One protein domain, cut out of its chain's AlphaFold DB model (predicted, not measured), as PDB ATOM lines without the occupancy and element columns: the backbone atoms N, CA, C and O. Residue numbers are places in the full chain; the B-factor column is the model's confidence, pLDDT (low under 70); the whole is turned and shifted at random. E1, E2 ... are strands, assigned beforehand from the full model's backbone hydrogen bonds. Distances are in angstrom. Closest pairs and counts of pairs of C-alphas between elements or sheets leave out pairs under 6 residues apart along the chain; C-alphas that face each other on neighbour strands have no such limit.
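What this domain is: This is residues 625 to 740 of the 740 residues of a protein of Limihaloglobus sulfuriphilus (UniProt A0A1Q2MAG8). What shape do these atoms make? They make a sandwich, in which a twisted sheet E1 E2 E5 E6 E9 E8 is partly face to face with a smaller sheet E3 E4 E7, and the long loop of residues 702 to 726 runs from E7 to E8. What builds it? The printed part has 116 residues with nine named strands, E1 to E9 along the chain, and no named helix; it is all strand, though under half of the residues are in named strands. Both sheets are antiparallel, and the whole is compact, with a radius of gyration of the C-alphas of 13.8 A and spans of 36 by 36 by 26 A.

How they stand to each other: How does the large sheet run? Its antiparallel order is E1, residues 627 to 629, E2, 635 to 637, E5, 669 to 674, E6, 683 to 691, E9, 735 to 739, and E8, 727 to 730. Within hydrogen-bond range are N 628 and O 636 in the hairpin E1 and E2, 2.9 A, N 635 and O 674, 2.8 A, N 673 and O 687 in the hairpin E5 and E6, 2.8 A, N 684 and O 738, 2.9 A, and N 729 and O 737 in the hairpin E8 and E9, 2.9 A. And the small one? E3, residues 649 to 654, E4, 662 to 667, and E7, 697 to 701, are antiparallel in that order, with N 650 and O 666 in the hairpin E3 and E4, and N 664 and O 699, each 2.8 A apart. How do the sheets meet? Their facing parts are 9.5 A centre to centre, with strands at 23 degrees; the closest C-alphas of E4 and E6 are those of Tyr 662 and Leu 684, 7.6 A.

Where its parts are: Where are the anchors? E1 begins at C-alpha 627 (5.626, -33.274, 39.056), and E9 ends at C-alpha 739 (-17.278, -35.882, 32.921). Which strand is longest? E6 measures 22.1 A from first to last C-alpha and bends by 50 degrees at residue 688.

The domain as a whole: How is it linked? The printed part has no cut; the links E2 to E3 and E7 to E8 are long, with 11 and 25 residues. Where is confidence low? Residues 702 to 728 and 731 to 733 are under 70.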
ATOM      1  N   ALA A 625       6.897 -27.262  34.651       96.75
ATOM      2  CA  ALA A 625       6.662 -27.495  36.071       96.75
ATOM      3  C   ALA A 625       7.190 -28.876  36.486       96.75
ATOM      4  O   ALA A 625       7.199 -29.797  35.663       96.75
ATOM      5  N   PRO A 626       7.639 -29.044  37.739       97.31
ATOM      6  CA  PRO A 626       7.943 -30.352  38.271       97.31
ATOM      7  C   PRO A 626       6.661 -31.092  38.671       97.31
ATOM      8  O   PRO A 626       5.607 -30.488  38.892       97.31
ATOM      9  N   ALA A 627       6.760 -32.410  38.792       97.19
ATOM     10  CA  ALA A 627       5.626 -33.274  39.056       97.19
ATOM     11  C   ALA A 627       6.008 -34.518  39.870       97.19
ATOM     12  O   ALA A 627       7.138 -35.002  39.817       97.19
ATOM     13  N   SER A 628       5.057 -35.064  40.624       95.56
ATOM     14  CA  SER A 628       5.233 -36.341  41.333       95.56
ATOM     15  C   SER A 628       3.922 -37.081  41.526       95.56
ATOM     16  O   SER A 628       2.877 -36.461  41.726       95.56
ATOM     17  N   VAL A 629       3.997 -38.409  41.524       93.12
ATOM     18  CA  VAL A 629       2.878 -39.272  41.911       93.12
ATOM     19  C   VAL A 629       2.809 -39.351  43.435       93.12
ATOM     20  O   VAL A 629       3.825 -39.467  44.115       93.12
ATOM     21  N   GLN A 630       1.599 -39.238  43.966       91.31
ATOM     22  CA  GLN A 630       1.286 -39.322  45.384       91.31
ATOM     23  C   GLN A 630       0.868 -40.752  45.762       91.31
ATOM     24  O   GLN A 630       0.617 -41.604  44.910       91.31
ATOM     25  N   LYS A 631       0.757 -41.026  47.066       87.81
ATOM     26  CA  LYS A 631       0.391 -42.360  47.581       87.81
ATOM     27  C   LYS A 631      -1.000 -42.837  47.149       87.81
ATOM     28  O   LYS A 631      -1.227 -44.039  47.095       87.81
ATOM     29  N   ASP A 632      -1.914 -41.913  46.873       86.88
ATOM     30  CA  ASP A 632      -3.269 -42.172  46.369       86.88
ATOM     31  C   ASP A 632      -3.326 -42.247  44.830       86.88
ATOM     32  O   ASP A 632      -4.404 -42.182  44.249       86.88
ATOM     33  N   ALA A 633      -2.164 -42.361  44.175       89.19
ATOM     34  CA  ALA A 633      -1.973 -42.319  42.727       89.19
ATOM     35  C   ALA A 633      -2.333 -40.981  42.053       89.19
ATOM     36  O   ALA A 633      -2.189 -40.864  40.836       89.19
ATOM     37  N   SER A 634      -2.727 -39.947  42.806       92.75
ATOM     38  CA  SER A 634      -2.879 -38.605  42.243       92.75
ATOM     39  C   SER A 634      -1.528 -38.031  41.813       92.75
ATOM     40  O   SER A 634      -0.472 -38.362  42.353       92.75
ATOM     41  N   VAL A 635      -1.545 -37.147  40.822       95.69
ATOM     42  CA  VAL A 635      -0.365 -36.438  40.335       95.69
ATOM     43  C   VAL A 635      -0.372 -35.033  40.911       95.69
ATOM     44  O   VAL A 635      -1.278 -34.250  40.643       95.69
ATOM     45  N   LYS A 636       0.669 -34.685  41.663       96.44
ATOM     46  CA  LYS A 636       0.925 -33.312  42.097       96.44
ATOM     47  C   LYS A 636       1.817 -32.611  41.078       96.44
ATOM     48  O   LYS A 636       2.900 -33.112  40.780       96.44
ATOM     49  N   ILE A 637       1.380 -31.450  40.602       96.81
ATOM     50  CA  ILE A 637       2.082 -30.577  39.656       96.81
ATOM     51  C   ILE A 637       2.453 -29.259  40.350       96.81
ATOM     52  O   ILE A 637       1.657 -28.718  41.119       96.81
ATOM     53  N   GLY A 638       3.624 -28.709  40.027       80.06
ATOM     54  CA  GLY A 638       4.003 -27.331  40.356       80.06
ATOM     55  C   GLY A 638       5.120 -27.198  41.399       80.06
ATOM     56  O   GLY A 638       5.667 -28.212  41.843       80.06
ATOM     57  N   PRO A 639       5.451 -25.965  41.834       93.88
ATOM     58  CA  PRO A 639       5.062 -24.691  41.212       93.88
ATOM     59  C   PRO A 639       5.669 -24.538  39.811       93.88
ATOM     60  O   PRO A 639       6.568 -25.297  39.435       93.88
ATOM     61  N   MET A 640       5.196 -23.561  39.039       92.81
ATOM     62  CA  MET A 640       5.756 -23.262  37.729       92.81
ATOM     63  C   MET A 640       7.251 -22.994  37.850       92.81
ATOM     64  O   MET A 640       7.706 -22.153  38.627       92.81
ATOM     65  N   ARG A 641       8.021 -23.745  37.070       92.19
ATOM     66  CA  ARG A 641       9.465 -23.618  37.004       92.19
ATOM     67  C   ARG A 641       9.848 -22.665  35.890       92.19
ATOM     68  O   ARG A 641      10.573 -21.724  36.164       92.19
ATOM     69  N   ASN A 642       9.346 -22.835  34.670       92.38
ATOM     70  CA  ASN A 642       9.638 -21.896  33.585       92.38
ATOM     71  C   ASN A 642       8.781 -20.627  33.719       92.38
ATOM     72  O   ASN A 642       7.622 -20.616  33.320       92.38
ATOM     73  N   THR A 643       9.367 -19.560  34.262       89.06
ATOM     74  CA  THR A 643       8.692 -18.273  34.505       89.06
ATOM     75  C   THR A 643       8.877 -17.267  33.369       89.06
ATOM     76  O   THR A 643       8.567 -16.092  33.540       89.06
ATOM     77  N   TYR A 644       9.466 -17.678  32.245       88.00
ATOM     78  CA  TYR A 644       9.712 -16.789  31.107       88.00
ATOM     79  C   TYR A 644       8.534 -16.738  30.140       88.00
ATOM     80  O   TYR A 644       8.529 -15.921  29.235       88.00
ATOM     81  N   ASN A 645       7.562 -17.629  30.295       77.50
ATOM     82  CA  ASN A 645       6.443 -17.758  29.384       77.50
ATOM     83  C   ASN A 645       5.278 -16.850  29.791       77.50
ATOM     84  O   ASN A 645       4.661 -17.090  30.823       77.50
ATOM     85  N   ASP A 646       4.896 -15.908  28.929       79.50
ATOM     86  CA  ASP A 646       3.735 -15.030  29.149       79.50
ATOM     87  C   ASP A 646       2.390 -15.782  29.215       79.50
ATOM     88  O   ASP A 646       1.380 -15.231  29.650       79.50
ATOM     89  N   LEU A 647       2.346 -17.036  28.749       80.81
ATOM     90  CA  LEU A 647       1.152 -17.881  28.815       80.81
ATOM     91  C   LEU A 647       1.011 -18.637  30.141       80.81
ATOM     92  O   LEU A 647      -0.011 -19.305  30.316       80.81
ATOM     93  N   ASP A 648       2.021 -18.590  31.022       89.19
ATOM     94  CA  ASP A 648       2.063 -19.356  32.272       89.19
ATOM     95  C   ASP A 648       1.635 -20.818  32.037       89.19
ATOM     96  O   ASP A 648       0.677 -21.322  32.633       89.19
ATOM     97  N   GLU A 649       2.285 -21.483  31.073       91.19
ATOM     98  CA  GLU A 649       1.824 -22.770  30.554       91.19
ATOM     99  C   GLU A 649       2.607 -23.972  31.090       91.19
ATOM    100  O   GLU A 649       3.831 -24.025  30.988       91.19
ATOM    101  N   ILE A 650       1.875 -24.995  31.530       94.81
ATOM    102  CA  ILE A 650       2.364 -26.339  31.849       94.81
ATOM    103  C   ILE A 650       1.852 -27.310  30.780       94.81
ATOM    104  O   ILE A 650       0.660 -27.316  30.458       94.81
ATOM    105  N   ILE A 651       2.739 -28.152  30.242       94.25
ATOM    106  CA  ILE A 651       2.413 -29.134  29.194       94.25
ATOM    107  C   ILE A 651       2.721 -30.536  29.719       94.25
ATOM    108  O   ILE A 651       3.838 -30.800  30.153       94.25
ATOM    109  N   ILE A 652       1.752 -31.443  29.644       95.25
ATOM    110  CA  ILE A 652       1.880 -32.852  30.015       95.25
ATOM    111  C   ILE A 652       1.752 -33.692  28.745       95.25
ATOM    112  O   ILE A 652       0.751 -33.626  28.025       95.25
ATOM    113  N   VAL A 653       2.783 -34.471  28.452       94.00
ATOM    114  CA  VAL A 653       2.938 -35.206  27.198       94.00
ATOM    115  C   VAL A 653       3.062 -36.703  27.478       94.00
ATOM    116  O   VAL A 653       3.890 -37.080  28.309       94.00
ATOM    117  N   PRO A 654       2.266 -37.564  26.819       92.56
ATOM    118  CA  PRO A 654       2.421 -39.009  26.939       92.56
ATOM    119  C   PRO A 654       3.740 -39.478  26.317       92.56
ATOM    120  O   PRO A 654       4.091 -39.074  25.214       92.56
ATOM    121  N   LEU A 655       4.440 -40.375  27.010       93.38
ATOM    122  CA  LEU A 655       5.600 -41.118  26.492       93.38
ATOM    123  C   LEU A 655       5.198 -42.491  25.930       93.38
ATOM    124  O   LEU A 655       5.994 -43.164  25.286       93.38
ATOM    125  N   LYS A 656       3.949 -42.895  26.179       85.12
ATOM    126  CA  LYS A 656       3.277 -44.068  25.616       85.12
ATOM    127  C   LYS A 656       1.834 -43.708  25.284       85.12
ATOM    128  O   LYS A 656       1.258 -42.857  25.960       85.12
ATOM    129  N   SER A 657       1.230 -44.374  24.302       81.44
ATOM    130  CA  SER A 657      -0.172 -44.135  23.929       81.44
ATOM    131  C   SER A 657      -1.098 -44.218  25.154       81.44
ATOM    132  O   SER A 657      -1.205 -45.291  25.763       81.44
ATOM    133  N   PRO A 658      -1.753 -43.109  25.547       81.12
ATOM    134  CA  PRO A 658      -2.565 -43.075  26.754       81.12
ATOM    135  C   PRO A 658      -3.824 -43.922  26.571       81.12
ATOM    136  O   PRO A 658      -4.400 -43.948  25.490       81.12
ATOM    137  N   GLN A 659      -4.254 -44.613  27.627       80.19
ATOM    138  CA  GLN A 659      -5.447 -45.477  27.604       80.19
ATOM    139  C   GLN A 659      -6.678 -44.821  28.243       80.19
ATOM    140  O   GLN A 659      -7.787 -45.335  28.130       80.19
ATOM    141  N   THR A 660      -6.499 -43.669  28.892       83.75
ATOM    142  CA  THR A 660      -7.562 -42.900  29.551       83.75
ATOM    143  C   THR A 660      -7.451 -41.416  29.200       83.75
ATOM    144  O   THR A 660      -6.369 -40.970  28.793       83.75
ATOM    145  N   PRO A 661      -8.530 -40.629  29.370       86.06
ATOM    146  CA  PRO A 661      -8.443 -39.179  29.302       86.06
ATOM    147  C   PRO A 661      -7.365 -38.623  30.235       86.06
ATOM    148  O   PRO A 661      -7.128 -39.164  31.318       86.06
ATOM    149  N   TYR A 662      -6.720 -37.532  29.825       87.81
ATOM    150  CA  TYR A 662      -5.667 -36.890  30.607       87.81
ATOM    151  C   TYR A 662      -5.568 -35.387  30.321       87.81
ATOM    152  O   TYR A 662      -5.895 -34.908  29.230       87.81
ATOM    153  N   VAL A 663      -5.084 -34.631  31.308       90.56
ATOM    154  CA  VAL A 663      -4.782 -33.203  31.145       90.56
ATOM    155  C   VAL A 663      -3.527 -33.063  30.292       90.56
ATOM    156  O   VAL A 663      -2.469 -33.530  30.693       90.56
ATOM    157  N   HIS A 664      -3.629 -32.412  29.137       90.44
ATOM    158  CA  HIS A 664      -2.495 -32.171  28.249       90.44
ATOM    159  C   HIS A 664      -1.857 -30.797  28.470       90.44
ATOM    160  O   HIS A 664      -0.634 -30.684  28.434       90.44
ATOM    161  N   ARG A 665      -2.648 -29.736  28.677       90.75
ATOM    162  CA  ARG A 665      -2.110 -28.380  28.893       90.75
ATOM    163  C   ARG A 665      -2.885 -27.637  29.958       90.75
ATOM    164  O   ARG A 665      -4.097 -27.804  30.077       90.75
ATOM    165  N   MET A 666      -2.182 -26.780  30.679       91.62
ATOM    166  CA  MET A 666      -2.735 -25.855  31.660       91.62
ATOM    167  C   MET A 666      -2.080 -24.491  31.470       91.62
ATOM    168  O   MET A 666      -0.873 -24.434  31.280       91.62
ATOM    169  N   ARG A 667      -2.856 -23.408  31.521       91.88
ATOM    170  CA  ARG A 667      -2.386 -22.016  31.468       91.88
ATOM    171  C   ARG A 667      -2.930 -21.241  32.651       91.88
ATOM    172  O   ARG A 667      -4.077 -21.475  33.038       91.88
ATOM    173  N   GLY A 668      -2.114 -20.350  33.208       90.81
ATOM    174  CA  GLY A 668      -2.460 -19.573  34.400       90.81
ATOM    175  C   GLY A 668      -2.683 -20.430  35.650       90.81
ATOM    176  O   GLY A 668      -3.375 -20.010  36.577       90.81
ATOM    177  N   ILE A 669      -2.133 -21.648  35.681       91.69
ATOM    178  CA  ILE A 669      -2.160 -22.556  36.833       91.69
ATOM    179  C   ILE A 669      -0.710 -22.767  37.274       91.69
ATOM    180  O   ILE A 669       0.097 -23.272  36.500       91.69
ATOM    181  N   ASP A 670      -0.389 -22.381  38.511       93.69
ATOM    182  CA  ASP A 670       0.949 -22.546  39.102       93.69
ATOM    183  C   ASP A 670       1.156 -23.979  39.597       93.69
ATOM    184  O   ASP A 670       2.195 -24.604  39.380       93.69
ATOM    185  N   SER A 671       0.143 -24.499  40.293       95.44
ATOM    186  CA  SER A 671       0.176 -25.813  40.922       95.44
ATOM    187  C   SER A 671      -1.221 -26.401  41.058       95.44
ATOM    188  O   SER A 671      -2.203 -25.685  41.293       95.44
ATOM    189  N   CYS A 672      -1.305 -27.720  40.925       95.69
ATOM    190  CA  CYS A 672      -2.543 -28.474  41.062       95.69
ATOM    191  C   CYS A 672      -2.275 -29.933  41.449       95.69
ATOM    192  O   CYS A 672      -1.151 -30.437  41.351       95.69
ATOM    193  N   ARG A 673      -3.342 -30.634  41.828       95.81
ATOM    194  CA  ARG A 673      -3.378 -32.087  41.990       95.81
ATOM    195  C   ARG A 673      -4.399 -32.690  41.032       95.81
ATOM    196  O   ARG A 673      -5.556 -32.284  41.041       95.81
ATOM    197  N   ILE A 674      -3.990 -33.669  40.238       94.38
ATOM    198  CA  ILE A 674      -4.835 -34.380  39.274       94.38
ATOM    199  C   ILE A 674      -5.091 -35.784  39.822       94.38
ATOM    200  O   ILE A 674      -4.144 -36.537  40.040       94.38
ATOM    201  N   GLU A 675      -6.345 -36.144  40.076       93.19
ATOM    202  CA  GLU A 675      -6.705 -37.509  40.472       93.19
ATOM    203  C   GLU A 675      -6.650 -38.460  39.262       93.19
ATOM    204  O   GLU A 675      -6.836 -38.013  38.124       93.19
ATOM    205  N   PRO A 676      -6.415 -39.771  39.471       88.31
ATOM    206  CA  PRO A 676      -6.578 -40.756  38.408       88.31
ATOM    207  C   PRO A 676      -7.984 -40.684  37.806       88.31
ATOM    208  O   PRO A 676      -8.960 -40.435  38.514       88.31
ATOM    209  N   TYR A 677      -8.095 -40.935  36.503       88.19
ATOM    210  CA  TYR A 677      -9.393 -41.042  35.842       88.19
ATOM    211  C   TYR A 677     -10.242 -42.141  36.500       88.19
ATOM    212  O   TYR A 677      -9.781 -43.273  36.645       88.19
ATOM    213  N   ASP A 678     -11.478 -41.815  36.883       87.81
ATOM    214  CA  ASP A 678     -12.448 -42.761  37.440       87.81
ATOM    215  C   ASP A 678     -13.247 -43.379  36.280       87.81
ATOM    216  O   ASP A 678     -14.122 -42.705  35.731       87.81
ATOM    217  N   PRO A 679     -12.995 -44.640  35.880       82.38
ATOM    218  CA  PRO A 679     -13.676 -45.245  34.735       82.38
ATOM    219  C   PRO A 679     -15.150 -45.568  35.009       82.38
ATOM    220  O   PRO A 679     -15.917 -45.751  34.065       82.38
ATOM    221  N   VAL A 680     -15.563 -45.648  36.281       87.62
ATOM    222  CA  VAL A 680     -16.950 -45.946  36.666       87.62
ATOM    223  C   VAL A 680     -17.800 -44.689  36.550       87.62
ATOM    224  O   VAL A 680     -18.882 -44.728  35.968       87.62
ATOM    225  N   LYS A 681     -17.300 -43.567  37.079       88.12
ATOM    226  CA  LYS A 681     -17.964 -42.259  36.952       88.12
ATOM    227  C   LYS A 681     -17.693 -41.582  35.614       88.12
ATOM    228  O   LYS A 681     -18.410 -40.656  35.259       88.12
ATOM    229  N   LYS A 682     -16.668 -42.049  34.898       86.75
ATOM    230  CA  LYS A 682     -16.088 -41.414  33.715       86.75
ATOM    231  C   LYS A 682     -15.651 -39.980  33.994       86.75
ATOM    232  O   LYS A 682     -15.890 -39.081  33.199       86.75
ATOM    233  N   GLU A 683     -15.008 -39.760  35.134       88.75
ATOM    234  CA  GLU A 683     -14.624 -38.424  35.589       88.75
ATOM    235  C   GLU A 683     -13.107 -38.272  35.697       88.75
ATOM    236  O   GLU A 683     -12.407 -39.175  36.150       88.75
ATOM    237  N   LEU A 684     -12.613 -37.086  35.348       87.25
ATOM    238  CA  LEU A 684     -11.286 -36.607  35.721       87.25
ATOM    239  C   LEU A 684     -11.438 -35.430  36.689       87.25
ATOM    240  O   LEU A 684     -12.186 -34.489  36.411       87.25
ATOM    241  N   ARG A 685     -10.732 -35.477  37.820       91.69
ATOM    242  CA  ARG A 685     -10.802 -34.451  38.870       91.69
ATOM    243  C   ARG A 685      -9.461 -33.744  39.006       91.69
ATOM    244  O   ARG A 685      -8.424 -34.389  39.146       91.69
ATOM    245  N   ILE A 686      -9.485 -32.415  38.964       93.06
ATOM    246  CA  ILE A 686      -8.313 -31.563  39.168       93.06
ATOM    247  C   ILE A 686      -8.590 -30.595  40.314       93.06
ATOM    248  O   ILE A 686      -9.549 -29.835  40.269       93.06
ATOM    249  N   HIS A 687      -7.720 -30.569  41.313       94.00
ATOM    250  CA  HIS A 687      -7.743 -29.598  42.402       94.00
ATOM    251  C   HIS A 687      -6.688 -28.535  42.131       94.00
ATOM    252  O   HIS A 687      -5.495 -28.832  42.112       94.00
ATOM    253  N   VAL A 688      -7.113 -27.304  41.871       92.94
ATOM    254  CA  VAL A 688      -6.203 -26.189  41.610       92.94
ATOM    255  C   VAL A 688      -5.772 -25.579  42.938       92.94
ATOM    256  O   VAL A 688      -6.577 -24.955  43.625       92.94
ATOM    257  N   ASP A 689      -4.493 -25.739  43.276       91.94
ATOM    258  CA  ASP A 689      -3.923 -25.211  44.518       91.94
ATOM    259  C   ASP A 689      -3.634 -23.710  44.390       91.94
ATOM    260  O   ASP A 689      -3.862 -22.933  45.319       91.94
ATOM    261  N   LYS A 690      -3.105 -23.294  43.230       93.44
ATOM    262  CA  LYS A 690      -2.721 -21.904  42.970       93.44
ATOM    263  C   LYS A 690      -2.805 -21.562  41.485       93.44
ATOM    264  O   LYS A 690      -2.338 -22.308  40.625       93.44
ATOM    265  N   VAL A 691      -3.371 -20.392  41.205       90.75
ATOM    266  CA  VAL A 691      -3.450 -19.789  39.868       90.75
ATOM    267  C   VAL A 691      -2.453 -18.642  39.726       90.75
ATOM    268  O   VAL A 691      -2.056 -18.028  40.720       90.75
ATOM    269  N   ILE A 692      -2.074 -18.349  38.486       88.19
ATOM    270  CA  ILE A 692      -1.278 -17.184  38.097       88.19
ATOM    271  C   ILE A 692      -2.092 -16.372  37.098       88.19
ATOM    272  O   ILE A 692      -2.765 -16.922  36.223       88.19
ATOM    273  N   GLY A 693      -2.045 -15.055  37.266       82.56
ATOM    274  CA  GLY A 693      -2.705 -14.121  36.372       82.56
ATOM    275  C   GLY A 693      -4.228 -14.237  36.364       82.56
ATOM    276  O   GLY A 693      -4.871 -14.879  37.200       82.56
ATOM    277  N   ASP A 694      -4.814 -13.556  35.389       77.88
ATOM    278  CA  ASP A 694      -6.258 -13.423  35.260       77.88
ATOM    279  C   ASP A 694      -6.890 -14.438  34.312       77.88
ATOM    280  O   ASP A 694      -8.110 -14.463  34.206       77.88
ATOM    281  N   TYR A 695      -6.119 -15.254  33.607       79.56
ATOM    282  CA  TYR A 695      -6.660 -16.162  32.607       79.56
ATOM    283  C   TYR A 695      -6.245 -17.590  32.904       79.56
ATOM    284  O   TYR A 695      -5.057 -17.876  32.999       79.56
ATOM    285  N   GLN A 696      -7.229 -18.482  33.023       85.44
ATOM    286  CA  GLN A 696      -6.990 -19.902  33.224       85.44
ATOM    287  C   GLN A 696      -7.570 -20.701  32.065       85.44
ATOM    288  O   GLN A 696      -8.695 -20.470  31.617       85.44
ATOM    289  N   GLN A 697      -6.795 -21.665  31.585       84.94
ATOM    290  CA  GLN A 697      -7.221 -22.583  30.540       84.94
ATOM    291  C   GLN A 697      -6.670 -23.973  30.824       84.94
ATOM    292  O   GLN A 697      -5.526 -24.125  31.242       84.94
ATOM    293  N   MET A 698      -7.485 -24.987  30.559       86.56
ATOM    294  CA  MET A 698      -7.082 -26.382  30.624       86.56
ATOM    295  C   MET A 698      -7.504 -27.084  29.338       86.56
ATOM    296  O   MET A 698      -8.621 -26.906  28.858       86.56
ATOM    297  N   LEU A 699      -6.592 -27.867  28.775       84.56
ATOM    298  CA  LEU A 699      -6.831 -28.726  27.625       84.56
ATOM    299  C   LEU A 699      -6.752 -30.171  28.095       84.56
ATOM    300  O   LEU A 699      -5.692 -30.619  28.536       84.56
ATOM    301  N   VAL A 700      -7.856 -30.894  27.954       82.62
ATOM    302  CA  VAL A 700      -7.949 -32.318  28.276       82.62
ATOM    303  C   VAL A 700      -8.178 -33.091  26.989       82.62
ATOM    304  O   VAL A 700      -8.956 -32.671  26.131       82.62
ATOM    305  N   LEU A 701      -7.439 -34.183  26.826       80.12
ATOM    306  CA  LEU A 701      -7.494 -35.029  25.642       80.12
ATOM    307  C   LEU A 701      -8.015 -36.410  26.030       80.12
ATOM    308  O   LEU A 701      -7.714 -36.908  27.114       80.12
ATOM    309  N   ASN A 702      -8.802 -37.009  25.140       69.38
ATOM    310  CA  ASN A 702      -9.329 -38.358  25.305       69.38
ATOM    311  C   ASN A 702      -8.271 -39.400  24.873       69.38
ATOM    312  O   ASN A 702      -7.395 -39.095  24.057       69.38
ATOM    313  N   ALA A 703      -8.348 -40.623  25.408       59.75
ATOM    314  CA  ALA A 703      -7.567 -41.769  24.916       59.75
ATOM    315  C   ALA A 703      -7.926 -42.060  23.435       59.75
ATOM    316  O   ALA A 703      -8.963 -41.573  22.977       59.75
ATOM    317  N   PRO A 704      -7.101 -42.769  22.636       45.41
ATOM    318  CA  PRO A 704      -7.117 -42.625  21.179       45.41
ATOM    319  C   PRO A 704      -8.493 -42.900  20.551       45.41
ATOM    320  O   PRO A 704      -8.993 -44.021  20.614       45.41
ATOM    321  N   GLY A 705      -9.071 -41.871  19.906       43.12
ATOM    322  CA  GLY A 705     -10.293 -42.002  19.102       43.12
ATOM    323  C   GLY A 705     -11.163 -40.754  18.866       43.12
ATOM    324  O   GLY A 705     -12.010 -40.820  17.979       43.12
ATOM    325  N   SER A 706     -10.981 -39.628  19.574       35.69
ATOM    326  CA  SER A 706     -11.889 -38.469  19.436       35.69
ATOM    327  C   SER A 706     -11.182 -37.107  19.407       35.69
ATOM    328  O   SER A 706     -10.088 -36.964  19.959       35.69
ATOM    329  N   PRO A 707     -11.770 -36.075  18.765       37.19
ATOM    330  CA  PRO A 707     -11.041 -34.869  18.395       37.19
ATOM    331  C   PRO A 707     -11.089 -33.789  19.506       37.19
ATOM    332  O   PRO A 707     -11.837 -33.881  20.472       37.19
ATOM    333  N   ARG A 708     -10.242 -32.758  19.382       40.28
ATOM    334  CA  ARG A 708      -9.782 -31.808  20.433       40.28
ATOM    335  C   ARG A 708     -10.875 -30.886  21.025       40.28
ATOM    336  O   ARG A 708     -11.792 -30.507  20.294       40.28
ATOM    337  N   VAL A 709     -10.730 -30.444  22.283       42.00
ATOM    338  CA  VAL A 709     -11.600 -29.449  22.965       42.00
ATOM    339  C   VAL A 709     -10.777 -28.231  23.394       42.00
ATOM    340  O   VAL A 709      -9.727 -28.398  23.990       42.00
ATOM    341  N   TRP A 710     -11.229 -27.008  23.109       39.09
ATOM    342  CA  TRP A 710     -10.609 -25.762  23.585       39.09
ATOM    343  C   TRP A 710     -11.593 -25.056  24.515       39.09
ATOM    344  O   TRP A 710     -12.703 -24.767  24.076       39.09
ATOM    345  N   GLU A 711     -11.204 -24.727  25.747       47.38
ATOM    346  CA  GLU A 711     -12.071 -23.952  26.647       47.38
ATOM    347  C   GLU A 711     -11.359 -22.732  27.239       47.38
ATOM    348  O   GLU A 711     -10.142 -22.707  27.430       47.38
ATOM    349  N   ASN A 712     -12.143 -21.675  27.445       36.06
ATOM    350  CA  ASN A 712     -11.725 -20.339  27.842       36.06
ATOM    351  C   ASN A 712     -12.477 -19.999  29.134       36.06
ATOM    352  O   ASN A 712     -13.697 -19.838  29.109       36.06
ATOM    353  N   CYS A 713     -11.782 -19.931  30.271       36.47
ATOM    354  CA  CYS A 713     -12.424 -19.616  31.540       36.47
ATOM    355  C   CYS A 713     -12.236 -18.132  31.872       36.47
ATOM    356  O   CYS A 713     -11.254 -17.769  32.511       36.47
ATOM    357  N   LYS A 714     -13.216 -17.286  31.521       34.12
ATOM    358  CA  LYS A 714     -13.718 -16.256  32.450       34.12
ATOM    359  C   LYS A 714     -15.104 -15.731  32.057       34.12
ATOM    360  O   LYS A 714     -15.328 -15.275  30.946       34.12
ATOM    361  N   HIS A 715     -15.992 -15.764  33.054       31.12
ATOM    362  CA  HIS A 715     -17.340 -15.186  33.121       31.12
ATOM    363  C   HIS A 715     -18.390 -15.698  32.113       31.12
ATOM    364  O   HIS A 715     -18.405 -15.311  30.957       31.12
ATOM    365  N   ARG A 716     -19.334 -16.506  32.633       38.84
ATOM    366  CA  ARG A 716     -20.682 -16.810  32.097       38.84
ATOM    367  C   ARG A 716     -20.816 -16.844  30.564       38.84
ATOM    368  O   ARG A 716     -21.118 -15.828  29.952       38.84
ATOM    369  N   ASN A 717     -20.718 -18.047  29.999       30.33
ATOM    370  CA  ASN A 717     -21.643 -18.656  29.026       30.33
ATOM    371  C   ASN A 717     -20.899 -19.803  28.334       30.33
ATOM    372  O   ASN A 717     -19.963 -19.579  27.573       30.33
ATOM    373  N   VAL A 718     -21.303 -21.034  28.645       33.28
ATOM    374  CA  VAL A 718     -20.708 -22.264  28.112       33.28
ATOM    375  C   VAL A 718     -21.511 -22.682  26.884       33.28
ATOM    376  O   VAL A 718     -22.709 -22.936  26.988       33.28
ATOM    377  N   GLY A 719     -20.858 -22.731  25.723       31.22
ATOM    378  CA  GLY A 719     -21.361 -23.422  24.540       31.22
ATOM    379  C   GLY A 719     -20.604 -24.734  24.390       31.22
ATOM    380  O   GLY A 719     -19.433 -24.721  24.023       31.22
ATOM    381  N   THR A 720     -21.256 -25.850  24.699       36.78
ATOM    382  CA  THR A 720     -20.745 -27.201  24.457       36.78
ATOM    383  C   THR A 720     -20.728 -27.482  22.955       36.78
ATOM    384  O   THR A 720     -21.738 -27.309  22.279       36.78
ATOM    385  N   TYR A 721     -19.597 -27.943  22.420       36.06
ATOM    386  CA  TYR A 721     -19.530 -28.457  21.049       36.06
ATOM    387  C   TYR A 721     -18.634 -29.696  20.956       36.06
ATOM    388  O   TYR A 721     -17.619 -29.648  20.273       36.06
ATOM    389  N   ARG A 722     -19.031 -30.804  21.611       43.75
ATOM    390  CA  ARG A 722     -18.768 -32.202  21.193       43.75
ATOM    391  C   ARG A 722     -19.721 -33.210  21.871       43.75
ATOM    392  O   ARG A 722     -20.294 -32.877  22.902       43.75
ATOM    393  N   PRO A 723     -19.889 -34.421  21.296       43.88
ATOM    394  CA  PRO A 723     -20.737 -35.489  21.835       43.88
ATOM    395  C   PRO A 723     -20.114 -36.367  22.949       43.88
ATOM    396  O   PRO A 723     -20.843 -37.193  23.490       43.88
ATOM    397  N   ASP A 724     -18.823 -36.229  23.295       50.31
ATOM    398  CA  ASP A 724     -18.089 -37.112  24.235       50.31
ATOM    399  C   ASP A 724     -17.591 -36.445  25.538       50.31
ATOM    400  O   ASP A 724     -16.874 -37.072  26.309       50.31
ATOM    401  N   ILE A 725     -17.963 -35.188  25.803       53.72
ATOM    402  CA  ILE A 725     -17.852 -34.577  27.138       53.72
ATOM    403  C   ILE A 725     -19.269 -34.258  27.596       53.72
ATOM    404  O   ILE A 725     -19.947 -33.411  27.010       53.72
ATOM    405  N   VAL A 726     -19.725 -34.962  28.630       51.16
ATOM    406  CA  VAL A 726     -21.114 -34.895  29.111       51.16
ATOM    407  C   VAL A 726     -21.322 -33.697  30.046       51.16
ATOM    408  O   VAL A 726     -22.440 -33.193  30.165       51.16
ATOM    409  N   GLY A 727     -20.255 -33.176  30.667       58.50
ATOM    410  CA  GLY A 727     -20.319 -31.951  31.466       58.50
ATOM    411  C   GLY A 727     -18.996 -31.524  32.109       58.50
ATOM    412  O   GLY A 727     -18.070 -32.314  32.275       58.50
ATOM    413  N   PHE A 728     -18.939 -30.251  32.504       66.19
ATOM    414  CA  PHE A 728     -17.857 -29.638  33.278       66.19
ATOM    415  C   PHE A 728     -18.455 -28.955  34.509       66.19
ATOM    416  O   PHE A 728     -19.423 -28.196  34.388       66.19
ATOM    417  N   GLN A 729     -17.878 -29.183  35.688       74.75
ATOM    418  CA  GLN A 729     -18.317 -28.538  36.921       74.75
ATOM    419  C   GLN A 729     -17.127 -28.061  37.754       74.75
ATOM    420  O   GLN A 729     -16.216 -28.824  38.058       74.75
ATOM    421  N   VAL A 730     -17.181 -26.806  38.209       73.81
ATOM    422  CA  VAL A 730     -16.340 -26.342  39.321       73.81
ATOM    423  C   VAL A 730     -17.038 -26.737  40.621       73.81
ATOM    424  O   VAL A 730     -18.050 -26.146  41.004       73.81
ATOM    425  N   ALA A 731     -16.548 -27.788  41.267       68.62
ATOM    426  CA  ALA A 731     -17.149 -28.398  42.444       68.62
ATOM    427  C   ALA A 731     -16.510 -27.854  43.733       68.62
ATOM    428  O   ALA A 731     -15.747 -28.557  44.381       68.62
ATOM    429  N   GLY A 732     -16.820 -26.607  44.113       59.78
ATOM    430  CA  GLY A 732     -16.276 -25.978  45.333       59.78
ATOM    431  C   GLY A 732     -14.743 -25.815  45.333       59.78
ATOM    432  O   GLY A 732     -14.065 -26.341  44.460       59.78
ATOM    433  N   GLU A 733     -14.210 -25.016  46.268       66.00
ATOM    434  CA  GLU A 733     -12.771 -24.852  46.607       66.00
ATOM    435  C   GLU A 733     -11.742 -25.229  45.511       66.00
ATOM    436  O   GLU A 733     -10.925 -26.127  45.687       66.00
ATOM    437  N   GLY A 734     -11.785 -24.576  44.342       77.75
ATOM    438  CA  GLY A 734     -10.783 -24.781  43.282       77.75
ATOM    439  C   GLY A 734     -10.777 -26.169  42.619       77.75
ATOM    440  O   GLY A 734      -9.855 -26.470  41.864       77.75
ATOM    441  N   THR A 735     -11.782 -27.013  42.862       86.50
ATOM    442  CA  THR A 735     -11.890 -28.342  42.250       86.50
ATOM    443  C   THR A 735     -12.668 -28.277  40.942       86.50
ATOM    444  O   THR A 735     -13.778 -27.753  40.876       86.50
ATOM    445  N   VAL A 736     -12.090 -28.852  39.898       83.88
ATOM    446  CA  VAL A 736     -12.645 -28.986  38.558       83.88
ATOM    447  C   VAL A 736     -12.933 -30.461  38.301       83.88
ATOM    448  O   VAL A 736     -12.046 -31.300  38.435       83.88
ATOM    449  N   VAL A 737     -14.170 -30.776  37.927       83.62
ATOM    450  CA  VAL A 737     -14.618 -32.124  37.565       83.62
ATOM    451  C   VAL A 737     -15.028 -32.123  36.098       83.62
ATOM    452  O   VAL A 737     -15.842 -31.299  35.677       83.62
ATOM    453  N   ILE A 738     -14.460 -33.049  35.330       80.12
ATOM    454  CA  ILE A 738     -14.702 -33.204  33.893       80.12
ATOM    455  C   ILE A 738     -15.306 -34.587  33.672       80.12
ATOM    456  O   ILE A 738     -14.638 -35.584  33.945       80.12
ATOM    457  N   GLY A 739     -16.558 -34.642  33.215       75.50
ATOM    458  CA  GLY A 739     -17.278 -35.882  32.921       75.50
ATOM    459  C   GLY A 739     -17.240 -36.235  31.432       75.50
ATOM    460  O   GLY A 739     -17.486 -35.369  30.588       75.50
ATOM    461  N   PHE A 740     -16.970 -37.505  31.128       73.44
ATOM    462  CA  PHE A 740     -16.821 -38.076  29.783       73.44
ATOM    463  C   PHE A 740     -17.933 -39.071  29.426       73.44
ATOM    464  O   PHE A 740     -18.424 -39.795  30.323       73.44
TER     465      PHE A 740